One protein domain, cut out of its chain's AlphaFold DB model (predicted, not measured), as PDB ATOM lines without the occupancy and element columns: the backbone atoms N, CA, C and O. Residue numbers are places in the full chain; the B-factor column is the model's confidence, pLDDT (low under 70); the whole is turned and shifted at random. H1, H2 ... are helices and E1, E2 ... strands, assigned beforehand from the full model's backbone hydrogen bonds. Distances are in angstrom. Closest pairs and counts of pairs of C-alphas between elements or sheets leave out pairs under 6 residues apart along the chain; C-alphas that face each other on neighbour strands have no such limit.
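This is residues 2 to 33 and 77 to 137 of the 191 residues of an uncharacterized protein of Neolentinus lepideus HHB14362 ss-1 (UniProt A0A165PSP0). A long two-stranded ribbon, the hairpin E3 and E4, makes the longest axis, and at one end a shorter hairpin, E1 and E2, joins it along E4 to make a curled sheet. Near the ribbon's other end the short helix H1 only grazes the sheet, and residues 8 to 33 form a long stretch with no named element. The 93 printed residues have one named helix and four named strands, in the order H1 E1 E2 E3 E4; the mixed sheet runs E2 E1 E4 E3. The class is mostly strand, with under half of the residues in named elements. The whole is loose, with a radius of gyration of the C-alphas of 17.4 A, and elongated, spanning 55 by 31 by 20 A.

H1 is residues 2 to 7, beginning at C-alpha 2 (294.006, 314.834, 351.882). E1 is residues 77 to 83, 19.5 A long, and E2 is residues 89 to 93. E3, residues 104 to 116, measures 35.3 A. E4, residues 119 to 133, measures 40.3 A, bends by 57 degrees at residue 130 and ends at C-alpha 133 (288.901, 339.712, 357.690).

The sheet is twisted, with E2 and E3 as edge strands. E3 and E4 are antiparallel at 167 degrees; N 112 and O 123 are 2.9 A apart. E1 and E4 are parallel at 32 degrees, with N 79 and O 129 at 2.9 A. E1 and E2 form an antiparallel hairpin, with N 90 and O 82 at 2.8 A. The closest C-alphas of H1 and E4 are those of Ala 3 and Met 122, 7.7 A apart. In H1 every O i to N i+4 pair is within hydrogen-bond range. E2 and E3 are apart.

The two farthest C-alphas, of Glu 85 and Glu 118, are 56.1 A apart. Residues 34 to 76 are not printed; C-alphas 33 and 77 are 10.9 A apart across the cut. Of the links printed whole, none is long. The pLDDT is under 70 at residues 22 to 25 and 136 to 137.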
ATOM      1  N   ILE A   2     294.621 315.464 350.691       77.06
ATOM      2  CA  ILE A   2     294.006 314.834 351.882       77.06
ATOM      3  C   ILE A   2     293.661 313.348 351.670       77.06
ATOM      4  O   ILE A   2     294.127 312.497 352.424       77.06
ATOM      5  N   ALA A   3     292.927 313.016 350.601       77.50
ATOM      6  CA  ALA A   3     292.541 311.633 350.292       77.50
ATOM      7  C   ALA A   3     293.750 310.687 350.165       77.50
ATOM      8  O   ALA A   3     293.728 309.572 350.675       77.50
ATOM      9  N   ARG A   4     294.844 311.165 349.554       82.31
ATOM     10  CA  ARG A   4     296.098 310.410 349.425       82.31
ATOM     11  C   ARG A   4     296.774 310.176 350.777       82.31
ATOM     12  O   ARG A   4     297.342 309.110 350.981       82.31
ATOM     13  N   HIS A   5     296.742 311.161 351.677       85.44
ATOM     14  CA  HIS A   5     297.337 311.018 353.004       85.44
ATOM     15  C   HIS A   5     296.586 309.971 353.832       85.44
ATOM     16  O   HIS A   5     297.208 309.050 354.345       85.44
ATOM     17  N   VAL A   6     295.253 310.052 353.878       85.56
ATOM     18  CA  VAL A   6     294.428 309.075 354.609       85.56
ATOM     19  C   VAL A   6     294.467 307.696 353.957       85.56
ATOM     20  O   VAL A   6     294.515 306.696 354.662       85.56
ATOM     21  N   GLY A   7     294.523 307.622 352.622       84.69
ATOM     22  CA  GLY A   7     294.613 306.359 351.885       84.69
ATOM     23  C   GLY A   7     295.809 305.490 352.278       84.69
ATOM     24  O   GLY A   7     295.705 304.273 352.212       84.69
ATOM     25  N   ARG A   8     296.901 306.081 352.782       88.50
ATOM     26  CA  ARG A   8     298.073 305.333 353.276       88.50
ATOM     27  C   ARG A   8     297.778 304.444 354.485       88.50
ATOM     28  O   ARG A   8     298.543 303.524 354.746       88.50
ATOM     29  N   SER A   9     296.707 304.722 355.221       88.19
ATOM     30  CA  SER A   9     296.289 303.930 356.383       88.19
ATOM     31  C   SER A   9     295.372 302.758 356.015       88.19
ATOM     32  O   SER A   9     295.001 301.987 356.896       88.19
ATOM     33  N   PHE A  10     294.996 302.608 354.741       86.94
ATOM     34  CA  PHE A  10     294.076 301.575 354.264       86.94
ATOM     35  C   PHE A  10     294.739 300.710 353.193       86.94
ATOM     36  O   PHE A  10     295.651 301.146 352.496       86.94
ATOM     37  N   LYS A  11     294.260 299.471 353.039       88.50
ATOM     38  CA  LYS A  11     294.611 298.654 351.872       88.50
ATOM     39  C   LYS A  11     294.052 299.306 350.604       88.50
ATOM     40  O   LYS A  11     292.975 299.914 350.636       88.50
ATOM     41  N   ASP A  12     294.754 299.117 349.493       85.25
ATOM     42  CA  ASP A  12     294.341 299.648 348.197       85.25
ATOM     43  C   ASP A  12     292.921 299.189 347.825       85.25
ATOM     44  O   ASP A  12     292.542 298.034 348.022       85.25
ATOM     45  N   GLY A  13     292.114 300.123 347.316       83.19
ATOM     46  CA  GLY A  13     290.733 299.872 346.884       83.19
ATOM     47  C   GLY A  13     289.678 299.800 347.998       83.19
ATOM     48  O   GLY A  13     288.490 299.682 347.688       83.19
ATOM     49  N   VAL A  14     290.068 299.895 349.276       90.38
ATOM     50  CA  VAL A  14     289.128 299.826 350.416       90.38
ATOM     51  C   VAL A  14     288.593 301.211 350.809       90.38
ATOM     52  O   VAL A  14     287.420 301.348 351.170       90.38
ATOM     53  N   LEU A  15     289.417 302.258 350.712       89.06
ATOM     54  CA  LEU A  15     288.968 303.639 350.895       89.06
ATOM     55  C   LEU A  15     288.293 304.128 349.607       89.06
ATOM     56  O   LEU A  15     288.907 304.143 348.541       89.06
ATOM     57  N   ILE A  16     287.032 304.543 349.706       87.44
ATOM     58  CA  ILE A  16     286.304 305.162 348.598       87.44
ATOM     59  C   ILE A  16     286.999 306.480 348.245       87.44
ATOM     60  O   ILE A  16     287.283 307.285 349.136       87.44
ATOM     61  N   GLN A  17     287.251 306.697 346.951       82.81
ATOM     62  CA  GLN A  17     287.841 307.932 346.447       82.81
ATOM     63  C   GLN A  17     287.013 309.133 346.911       82.81
ATOM     64  O   GLN A  17     285.805 309.205 346.684       82.81
ATOM     65  N   TRP A  18     287.676 310.047 347.618       83.56
ATOM     66  CA  TRP A  18     287.088 311.301 348.061       83.56
ATOM     67  C   TRP A  18     287.438 312.391 347.057       83.56
ATOM     68  O   TRP A  18     288.616 312.585 346.746       83.56
ATOM     69  N   GLU A  19     286.418 313.101 346.595       74.62
ATOM     70  CA  GLU A  19     286.549 314.232 345.686       74.62
ATOM     71  C   GLU A  19     285.984 315.477 346.378       74.62
ATOM     72  O   GLU A  19     284.907 315.398 346.985       74.62
ATOM     73  N   PRO A  20     286.707 316.614 346.351       71.81
ATOM     74  CA  PRO A  20     286.116 317.898 346.694       71.81
ATOM     75  C   PRO A  20     284.907 318.166 345.797       71.81
ATOM     76  O   PRO A  20     284.803 317.630 344.696       71.81
ATOM     77  N   ILE A  21     283.994 319.016 346.259       70.44
ATOM     78  CA  ILE A  21     282.922 319.476 345.383       70.44
ATOM     79  C   ILE A  21     283.544 320.495 344.429       70.44
ATOM     80  O   ILE A  21     283.939 321.584 344.847       70.44
ATOM     81  N   ASP A  22     283.641 320.147 343.154       57.72
ATOM     82  CA  ASP A  22     284.015 321.097 342.116       57.72
ATOM     83  C   ASP A  22     282.763 321.883 341.722       57.72
ATOM     84  O   ASP A  22     281.908 321.404 340.980       57.72
ATOM     85  N   ALA A  23     282.614 323.088 342.272       53.59
ATOM     86  CA  ALA A  23     281.638 324.043 341.769       53.59
ATOM     87  C   ALA A  23     282.269 324.780 340.578       53.59
ATOM     88  O   ALA A  23     283.111 325.651 340.788       53.59
ATOM     89  N   ASP A  24     281.872 324.377 339.365       60.97
ATOM     90  CA  ASP A  24     282.050 324.916 337.997       60.97
ATOM     91  C   ASP A  24     283.326 325.708 337.618       60.97
ATOM     92  O   ASP A  24     283.863 325.505 336.533       60.97
ATOM     93  N   VAL A  25     283.818 326.635 338.447       68.00
ATOM     94  CA  VAL A  25     284.876 327.604 338.099       68.00
ATOM     95  C   VAL A  25     286.027 327.644 339.115       68.00
ATOM     96  O   VAL A  25     287.118 328.107 338.777       68.00
ATOM     97  N   ARG A  26     285.836 327.184 340.361       71.38
ATOM     98  CA  ARG A  26     286.878 327.241 341.405       71.38
ATOM     99  C   ARG A  26     286.864 325.980 342.270       71.38
ATOM    100  O   ARG A  26     285.784 325.486 342.578       71.38
ATOM    101  N   PRO A  27     288.032 325.485 342.715       75.69
ATOM    102  CA  PRO A  27     288.071 324.376 343.659       75.69
ATOM    103  C   PRO A  27     287.382 324.801 344.959       75.69
ATOM    104  O   PRO A  27     287.791 325.785 345.582       75.69
ATOM    105  N   THR A  28     286.338 324.077 345.367       83.25
ATOM    106  CA  THR A  28     285.622 324.351 346.620       83.25
ATOM    107  C   THR A  28     285.700 323.177 347.581       83.25
ATOM    108  O   THR A  28     285.775 322.011 347.197       83.25
ATOM    109  N   LEU A  29     285.694 323.497 348.873       85.94
ATOM    110  CA  LEU A  29     285.649 322.512 349.939       85.94
ATOM    111  C   LEU A  29     284.314 322.646 350.665       85.94
ATOM    112  O   LEU A  29     284.037 323.677 351.270       85.94
ATOM    113  N   SER A  30     283.493 321.600 350.621       87.88
ATOM    114  CA  SER A  30     282.275 321.531 351.425       87.88
ATOM    115  C   SER A  30     282.574 320.813 352.735       87.88
ATOM    116  O   SER A  30     282.980 319.649 352.743       87.88
ATOM    117  N   VAL A  31     282.388 321.526 353.844       91.62
ATOM    118  CA  VAL A  31     282.570 321.010 355.200       91.62
ATOM    119  C   VAL A  31     281.348 321.398 356.018       91.62
ATOM    120  O   VAL A  31     280.867 322.524 355.934       91.62
ATOM    121  N   GLY A  32     280.848 320.469 356.822       93.19
ATOM    122  CA  GLY A  32     279.745 320.731 357.733       93.19
ATOM    123  C   GLY A  32     279.827 319.840 358.959       93.19
ATOM    124  O   GLY A  32     280.602 318.886 359.004       93.19
ATOM    125  N   ASN A  33     279.012 320.150 359.957       95.75
ATOM    126  CA  ASN A  33     278.790 319.279 361.100       95.75
ATOM    127  C   ASN A  33     277.285 319.075 361.276       95.75
ATOM    128  O   ASN A  33     276.483 319.948 360.945       95.75
ATOM    129  N   THR A  77     282.381 325.868 366.914       94.94
ATOM    130  CA  THR A  77     282.757 327.114 367.593       94.94
ATOM    131  C   THR A  77     283.039 328.221 366.585       94.94
ATOM    132  O   THR A  77     283.584 327.976 365.513       94.94
ATOM    133  N   TYR A  78     282.635 329.440 366.925       95.06
ATOM    134  CA  TYR A  78     282.744 330.599 366.046       95.06
ATOM    135  C   TYR A  78     283.514 331.697 366.765       95.06
ATOM    136  O   TYR A  78     283.115 332.110 367.857       95.06
ATOM    137  N   TYR A  79     284.593 332.172 366.152       94.94
ATOM    138  CA  TYR A  79     285.469 333.189 366.729       94.94
ATOM    139  C   TYR A  79     285.699 334.349 365.771       94.94
ATOM    140  O   TYR A  79     285.663 334.174 364.558       94.94
ATOM    141  N   LYS A  80     286.028 335.517 366.317       94.19
ATOM    142  CA  LYS A  80     286.710 336.584 365.581       94.19
ATOM    143  C   LYS A  80     288.035 336.911 366.242       94.19
ATOM    144  O   LYS A  80     288.162 336.812 367.467       94.19
ATOM    145  N   VAL A  81     288.991 337.331 365.427       92.38
ATOM    146  CA  VAL A  81     290.277 337.825 365.911       92.38
ATOM    147  C   VAL A  81     290.160 339.313 366.225       92.38
ATOM    148  O   VAL A  81     289.689 340.098 365.406       92.38
ATOM    149  N   ILE A  82     290.585 339.700 367.423       89.75
ATOM    150  CA  ILE A  82     290.781 341.098 367.813       89.75
ATOM    151  C   ILE A  82     292.239 341.314 368.211       89.75
ATOM    152  O   ILE A  82     292.903 340.396 368.689       89.75
ATOM    153  N   VAL A  83     292.733 342.532 368.020       89.44
ATOM    154  CA  VAL A  83     294.035 342.959 368.534       89.44
ATOM    155  C   VAL A  83     293.781 343.677 369.853       89.44
ATOM    156  O   VAL A  83     292.997 344.624 369.890       89.44
ATOM    157  N   ASP A  84     294.387 343.199 370.935       88.25
ATOM    158  CA  ASP A  84     294.284 343.870 372.229       88.25
ATOM    159  C   ASP A  84     295.159 345.132 372.304       88.25
ATOM    160  O   ASP A  84     295.939 345.437 371.401       88.25
ATOM    161  N   GLU A  85     295.047 345.874 373.407       89.19
ATOM    162  CA  GLU A  85     295.812 347.109 373.643       89.19
ATOM    163  C   GLU A  85     297.337 346.889 373.634       89.19
ATOM    164  O   GLU A  85     298.101 347.829 373.425       89.19
ATOM    165  N   THR A  86     297.789 345.647 373.830       88.94
ATOM    166  CA  THR A  86     299.207 345.259 373.808       88.94
ATOM    167  C   THR A  86     299.683 344.805 372.426       88.94
ATOM    168  O   THR A  86     300.853 344.457 372.262       88.94
ATOM    169  N   GLY A  87     298.800 344.813 371.421       86.88
ATOM    170  CA  GLY A  87     299.090 344.347 370.067       86.88
ATOM    171  C   GLY A  87     298.994 342.828 369.894       86.88
ATOM    172  O   GLY A  87     299.382 342.308 368.848       86.88
ATOM    173  N   LYS A  88     298.501 342.091 370.895       90.25
ATOM    174  CA  LYS A  88     298.386 340.631 370.848       90.25
ATOM    175  C   LYS A  88     297.024 340.214 370.292       90.25
ATOM    176  O   LYS A  88     295.989 340.792 370.616       90.25
ATOM    177  N   LEU A  89     297.031 339.171 369.462       89.38
ATOM    178  CA  LEU A  89     295.811 338.582 368.915       89.38
ATOM    179  C   LEU A  89     295.044 337.828 370.007       89.38
ATOM    180  O   LEU A  89     295.601 336.957 370.683       89.38
ATOM    181  N   GLN A  90     293.759 338.139 370.143       90.75
ATOM    182  CA  GLN A  90     292.814 337.426 370.993       90.75
ATOM    183  C   GLN A  90     291.652 336.898 370.156       90.75
ATOM    184  O   GLN A  90     291.155 337.570 369.252       90.75
ATOM    185  N   TYR A  91     291.204 335.692 370.487       92.12
ATOM    186  CA  TYR A  91     290.071 335.035 369.848       92.12
ATOM    187  C   TYR A  91     288.872 335.181 370.769       92.12
ATOM    188  O   TYR A  91     288.908 334.719 371.911       92.12
ATOM    189  N   ILE A  92     287.820 335.830 370.284       92.62
ATOM    190  CA  ILE A  92     286.592 336.012 371.056       92.62
ATOM    191  C   ILE A  92     285.426 335.345 370.345       92.62
ATOM    192  O   ILE A  92     285.333 335.393 369.118       92.62
ATOM    193  N   THR A  93     284.544 334.715 371.116       92.50
ATOM    194  CA  THR A  93     283.349 334.060 370.580       92.50
ATOM    195  C   THR A  93     282.481 335.067 369.831       92.50
ATOM    196  O   THR A  93     282.333 336.215 370.259       92.50
ATOM    197  N   MET A  94     281.889 334.638 368.720       91.25
ATOM    198  CA  MET A  94     281.017 335.474 367.899       91.25
ATOM    199  C   MET A  94     279.759 334.738 367.440       91.25
ATOM    200  O   MET A  94     279.684 333.512 367.474       91.25
ATOM    201  N   ASP A  95     278.774 335.512 366.987       91.88
ATOM    202  CA  ASP A  95     277.556 334.985 366.376       91.88
ATOM    203  C   ASP A  95     277.853 334.464 364.955       91.88
ATOM    204  O   ASP A  95     278.392 335.222 364.139       91.88
ATOM    205  N   PRO A  96     277.506 333.207 364.615       92.56
ATOM    206  CA  PRO A  96     277.695 332.669 363.272       92.56
ATOM    207  C   PRO A  96     276.939 333.450 362.188       92.56
ATOM    208  O   PRO A  96     277.338 333.418 361.027       92.56
ATOM    209  N   ALA A  97     275.873 334.179 362.533       90.25
ATOM    210  CA  ALA A  97     275.122 335.013 361.596       90.25
ATOM    211  C   ALA A  97     275.910 336.233 361.084       90.25
ATOM    212  O   ALA A  97     275.461 336.902 360.146       90.25
ATOM    213  N   ALA A  98     277.061 336.541 361.690       89.44
ATOM    214  CA  ALA A  98     277.932 337.616 361.237       89.44
ATOM    215  C   ALA A  98     278.780 337.235 360.010       89.44
ATOM    216  O   ALA A  98     279.168 338.140 359.278       89.44
ATOM    217  N   PHE A  99     279.005 335.943 359.732       91.38
ATOM    218  CA  PHE A  99     279.720 335.510 358.526       91.38
ATOM    219  C   PHE A  99     278.909 335.783 357.253       91.38
ATOM    220  O   PHE A  99     277.705 335.511 357.185       91.38
ATOM    221  N   ARG A 100     279.585 336.260 356.208       91.38
ATOM    222  CA  ARG A 100     279.034 336.547 354.882       91.38
ATOM    223  C   ARG A 100     279.917 335.995 353.772       91.38
ATOM    224  O   ARG A 100     281.101 335.714 353.926       91.38
ATOM    225  N   THR A 101     279.310 335.829 352.600       89.44
ATOM    226  CA  THR A 101     280.043 335.478 351.385       89.44
ATOM    227  C   THR A 101     281.021 336.598 351.037       89.44
ATOM    228  O   THR A 101     280.594 337.724 350.807       89.44
ATOM    229  N   GLY A 102     282.309 336.266 350.951       89.31
ATOM    230  CA  GLY A 102     283.385 337.228 350.694       89.31
ATOM    231  C   GLY A 102     284.327 337.427 351.883       89.31
ATOM    232  O   GLY A 102     285.424 337.936 351.679       89.31
ATOM    233  N   ASP A 103     283.940 336.974 353.079       92.06
ATOM    234  CA  ASP A 103     284.795 337.027 354.265       92.06
ATOM    235  C   ASP A 103     285.991 336.072 354.148       92.06
ATOM    236  O   ASP A 103     285.899 334.983 353.567       92.06
ATOM    237  N   ILE A 104     287.110 336.465 354.758       93.06
ATOM    238  CA  ILE A 104     288.279 335.605 354.935       93.06
ATOM    239  C   ILE A 104     288.187 334.980 356.321       93.06
ATOM    240  O   ILE A 104     288.193 335.674 357.342       93.06
ATOM    241  N   ALA A 105     288.122 333.652 356.355       94.25
ATOM    242  CA  ALA A 105     288.017 332.890 357.586       94.25
ATOM    243  C   ALA A 105     289.034 331.748 357.632       94.25
ATOM    244  O   ALA A 105     289.314 331.095 356.624       94.25
ATOM    245  N   GLU A 106     289.548 331.483 358.827       95.12
ATOM    246  CA  GLU A 106     290.224 330.235 359.149       95.12
ATOM    247  C   GLU A 106     289.172 329.183 359.505       95.12
ATOM    248  O   GLU A 106     288.230 329.458 360.248       95.12
ATOM    249  N   VAL A 107     289.313 327.978 358.957       95.25
ATOM    250  CA  VAL A 107     288.373 326.877 359.183       95.25
ATOM    251  C   VAL A 107     289.129 325.682 359.735       95.25
ATOM    252  O   VAL A 107     290.026 325.150 359.079       95.25
ATOM    253  N   GLU A 108     288.708 325.207 360.901       95.88
ATOM    254  CA  GLU A 108     289.191 323.962 361.483       95.88
ATOM    255  C   GLU A 108     288.177 322.848 361.242       95.88
ATOM    256  O   GLU A 108     286.975 322.983 361.505       95.88
ATOM    257  N   PHE A 109     288.658 321.706 360.761       94.94
ATOM    258  CA  PHE A 109     287.826 320.538 360.532       94.94
ATOM    259  C   PHE A 109     288.578 319.245 360.833       94.94
ATOM    260  O   PHE A 109     289.788 319.137 360.651       94.94
ATOM    261  N   SER A 110     287.836 318.228 361.257       93.75
ATOM    262  CA  SER A 110     288.348 316.870 361.400       93.75
ATOM    263  C   SER A 110     288.120 316.079 360.119       93.75
ATOM    264  O   SER A 110     287.071 316.185 359.482       93.75
ATOM    265  N   ILE A 111     289.079 315.224 359.774       92.50
ATOM    266  CA  ILE A 111     288.917 314.219 358.724       92.50
ATOM    267  C   ILE A 111     288.553 312.906 359.406       92.50
ATOM    268  O   ILE A 111     289.317 312.395 360.222       92.50
ATOM    269  N   ILE A 112     287.390 312.359 359.072       91.06
ATOM    270  CA  ILE A 112     286.908 311.089 359.617       91.06
ATOM    271  C   ILE A 112     286.799 310.043 358.516       91.06
ATOM    272  O   ILE A 112     286.631 310.364 357.339       91.06
ATOM    273  N   THR A 113     286.846 308.774 358.909       91.12
ATOM    274  CA  THR A 113     286.505 307.655 358.029       91.12
ATOM    275  C   THR A 113     285.359 306.873 358.647       91.12
ATOM    276  O   THR A 113     285.393 306.516 359.820       91.12
ATOM    277  N   VAL A 114     284.308 306.659 357.862       89.19
ATOM    278  CA  VAL A 114     283.100 305.958 358.293       89.19
ATOM    279  C   VAL A 114     283.035 304.622 357.556       89.19
ATOM    280  O   VAL A 114     283.118 304.618 356.323       89.19
ATOM    281  N   PRO A 115     282.898 303.491 358.267       89.81
ATOM    282  CA  PRO A 115     282.763 302.190 357.630       89.81
ATOM    283  C   PRO A 115     281.432 302.087 356.874       89.81
ATOM    284  O   PRO A 115     280.372 302.477 357.364       89.81
ATOM    285  N   GLN A 116     281.489 301.519 355.675       88.12
ATOM    286  CA  GLN A 116     280.362 301.224 354.802       88.12
ATOM    287  C   GLN A 116     280.541 299.811 354.229       88.12
ATOM    288  O   GLN A 116     281.101 299.621 353.148       88.12
ATOM    289  N   LYS A 117     280.043 298.807 354.963       86.69
ATOM    290  CA  LYS A 117     280.282 297.380 354.677       86.69
ATOM    291  C   LYS A 117     281.796 297.104 354.594       86.69
ATOM    292  O   LYS A 117     282.502 297.379 355.554       86.69
ATOM    293  N   GLU A 118     282.285 296.642 353.445       89.25
ATOM    294  CA  GLU A 118     283.696 296.312 353.183       89.25
ATOM    295  C   GLU A 118     284.557 297.517 352.767       89.25
ATOM    296  O   GLU A 118     285.717 297.357 352.395       89.25
ATOM    297  N   ARG A 119     283.994 298.730 352.748       91.69
ATOM    298  CA  ARG A 119     284.695 299.947 352.318       91.69
ATOM    299  C   ARG A 119     284.617 301.032 353.378       91.69
ATOM    300  O   ARG A 119     283.762 300.990 354.255       91.69
ATOM    301  N   TYR A 120     285.478 302.035 353.266       91.44
ATOM    302  CA  TYR A 120     285.453 303.212 354.131       91.44
ATOM    303  C   TYR A 120     285.176 304.457 353.306       91.44
ATOM    304  O   TYR A 120     285.740 304.636 352.228       91.44
ATOM    305  N   ARG A 121     284.324 305.340 353.823       90.56
ATOM    306  CA  ARG A 121     284.067 306.653 353.236       90.56
ATOM    307  C   ARG A 121     284.734 307.725 354.082       90.56
ATOM    308  O   ARG A 121     284.493 307.798 355.285       90.56
ATOM    309  N   MET A 122     285.535 308.578 353.454       90.50
ATOM    310  CA  MET A 122     286.053 309.780 354.102       90.50
ATOM    311  C   MET A 122     284.950 310.841 354.228       90.50
ATOM    312  O   MET A 122     284.183 311.061 353.289       90.50
ATOM    313  N   GLY A 123     284.902 311.520 355.371       89.75
ATOM    314  CA  GLY A 123     284.076 312.702 355.603       89.75
ATOM    315  C   GLY A 123     284.878 313.812 356.274       89.75
ATOM    316  O   GLY A 123     285.876 313.545 356.942       89.75
ATOM    317  N   LEU A 124     284.427 315.051 356.097       92.25
ATOM    318  CA  LEU A 124     284.967 316.219 356.786       92.25
ATOM    319  C   LEU A 124     283.929 316.710 357.794       92.25
ATOM    320  O   LEU A 124     282.751 316.823 357.452       92.25
ATOM    321  N   VAL A 125     284.364 316.973 359.022       94.31
ATOM    322  CA  VAL A 125     283.515 317.450 360.120       94.31
ATOM    323  C   VAL A 125     284.004 318.819 360.551       94.31
ATOM    324  O   VAL A 125     285.132 318.945 361.021       94.31
ATOM    325  N   LEU A 126     283.161 319.834 360.397       96.88
ATOM    326  CA  LEU A 126     283.478 321.200 360.808       96.88
ATOM    327  C   LEU A 126     283.613 321.288 362.338       96.88
ATOM    328  O   LEU A 126     282.741 320.792 363.051       96.88
ATOM    329  N   ARG A 127     284.681 321.924 362.837       96.38
ATOM    330  CA  ARG A 127     284.952 322.094 364.279       96.38
ATOM    331  C   ARG A 127     284.946 323.558 364.705       96.38
ATOM    332  O   ARG A 127     284.301 323.901 365.699       96.38
ATOM    333  N   SER A 128     285.590 324.430 363.935       95.81
ATOM    334  CA  SER A 128     285.576 325.864 364.211       95.81
ATOM    335  C   SER A 128     285.656 326.704 362.938       95.81
ATOM    336  O   SER A 128     286.138 326.246 361.899       95.81
ATOM    337  N   ILE A 129     285.140 327.930 363.022       96.12
ATOM    338  CA  ILE A 129     285.349 328.979 362.025       96.12
ATOM    339  C   ILE A 129     285.792 330.244 362.755       96.12
ATOM    340  O   ILE A 129     285.095 330.720 363.654       96.12
ATOM    341  N   THR A 130     286.917 330.807 362.334       96.19
ATOM    342  CA  THR A 130     287.439 332.068 362.852       96.19
ATOM    343  C   THR A 130     287.437 333.126 361.760       96.19
ATOM    344  O   THR A 130     288.099 332.964 360.740       96.19
ATOM    345  N   LEU A 131     286.734 334.232 361.979       95.31
ATOM    346  CA  LEU A 131     286.767 335.398 361.106       95.31
ATOM    347  C   LEU A 131     288.114 336.122 361.240       95.31
ATOM    348  O   LEU A 131     288.471 336.566 362.336       95.31
ATOM    349  N   LEU A 132     288.839 336.229 360.123       92.25
ATOM    350  CA  LEU A 132     290.122 336.931 360.031       92.25
ATOM    351  C   LEU A 132     289.958 338.327 359.431       92.25
ATOM    352  O   LEU A 132     290.563 339.274 359.924       92.25
ATOM    353  N   ASP A 133     289.146 338.446 358.379       86.81
ATOM    354  CA  ASP A 133     288.901 339.712 357.690       86.81
ATOM    355  C   ASP A 133     287.474 339.768 357.122       86.81
ATOM    356  O   ASP A 133     287.015 338.829 356.465       86.81
ATOM    357  N   ALA A 134     286.794 340.886 357.374       85.06
ATOM    358  CA  ALA A 134     285.444 341.197 356.907       85.06
ATOM    359  C   ALA A 134     285.388 342.480 356.053       85.06
ATOM    360  O   ALA A 134     284.304 343.023 355.830       85.06
ATOM    361  N   GLN A 135     286.525 342.973 355.544       73.94
ATOM    362  CA  GLN A 135     286.636 344.240 354.803       73.94
ATOM    363  C   GLN A 135     285.671 344.389 353.616       73.94
ATOM    364  O   GLN A 135     285.314 345.504 353.245       73.94
ATOM    365  N   HIS A 136     285.225 343.286 353.013       61.56
ATOM    366  CA  HIS A 136     284.279 343.309 351.892       61.56
ATOM    367  C   HIS A 136     282.802 343.319 352.315       61.56
ATOM    368  O   HIS A 136     281.928 343.592 351.492       61.56
ATOM    369  N   THR A 137     282.538 343.058 353.591       58.97
ATOM    370  CA  THR A 137     281.207 343.009 354.200       58.97
ATOM    371  C   THR A 137     280.952 344.245 355.067       58.97
ATOM    372  O   THR A 137     279.833 344.759 355.112       58.97
TER     373      THR A 137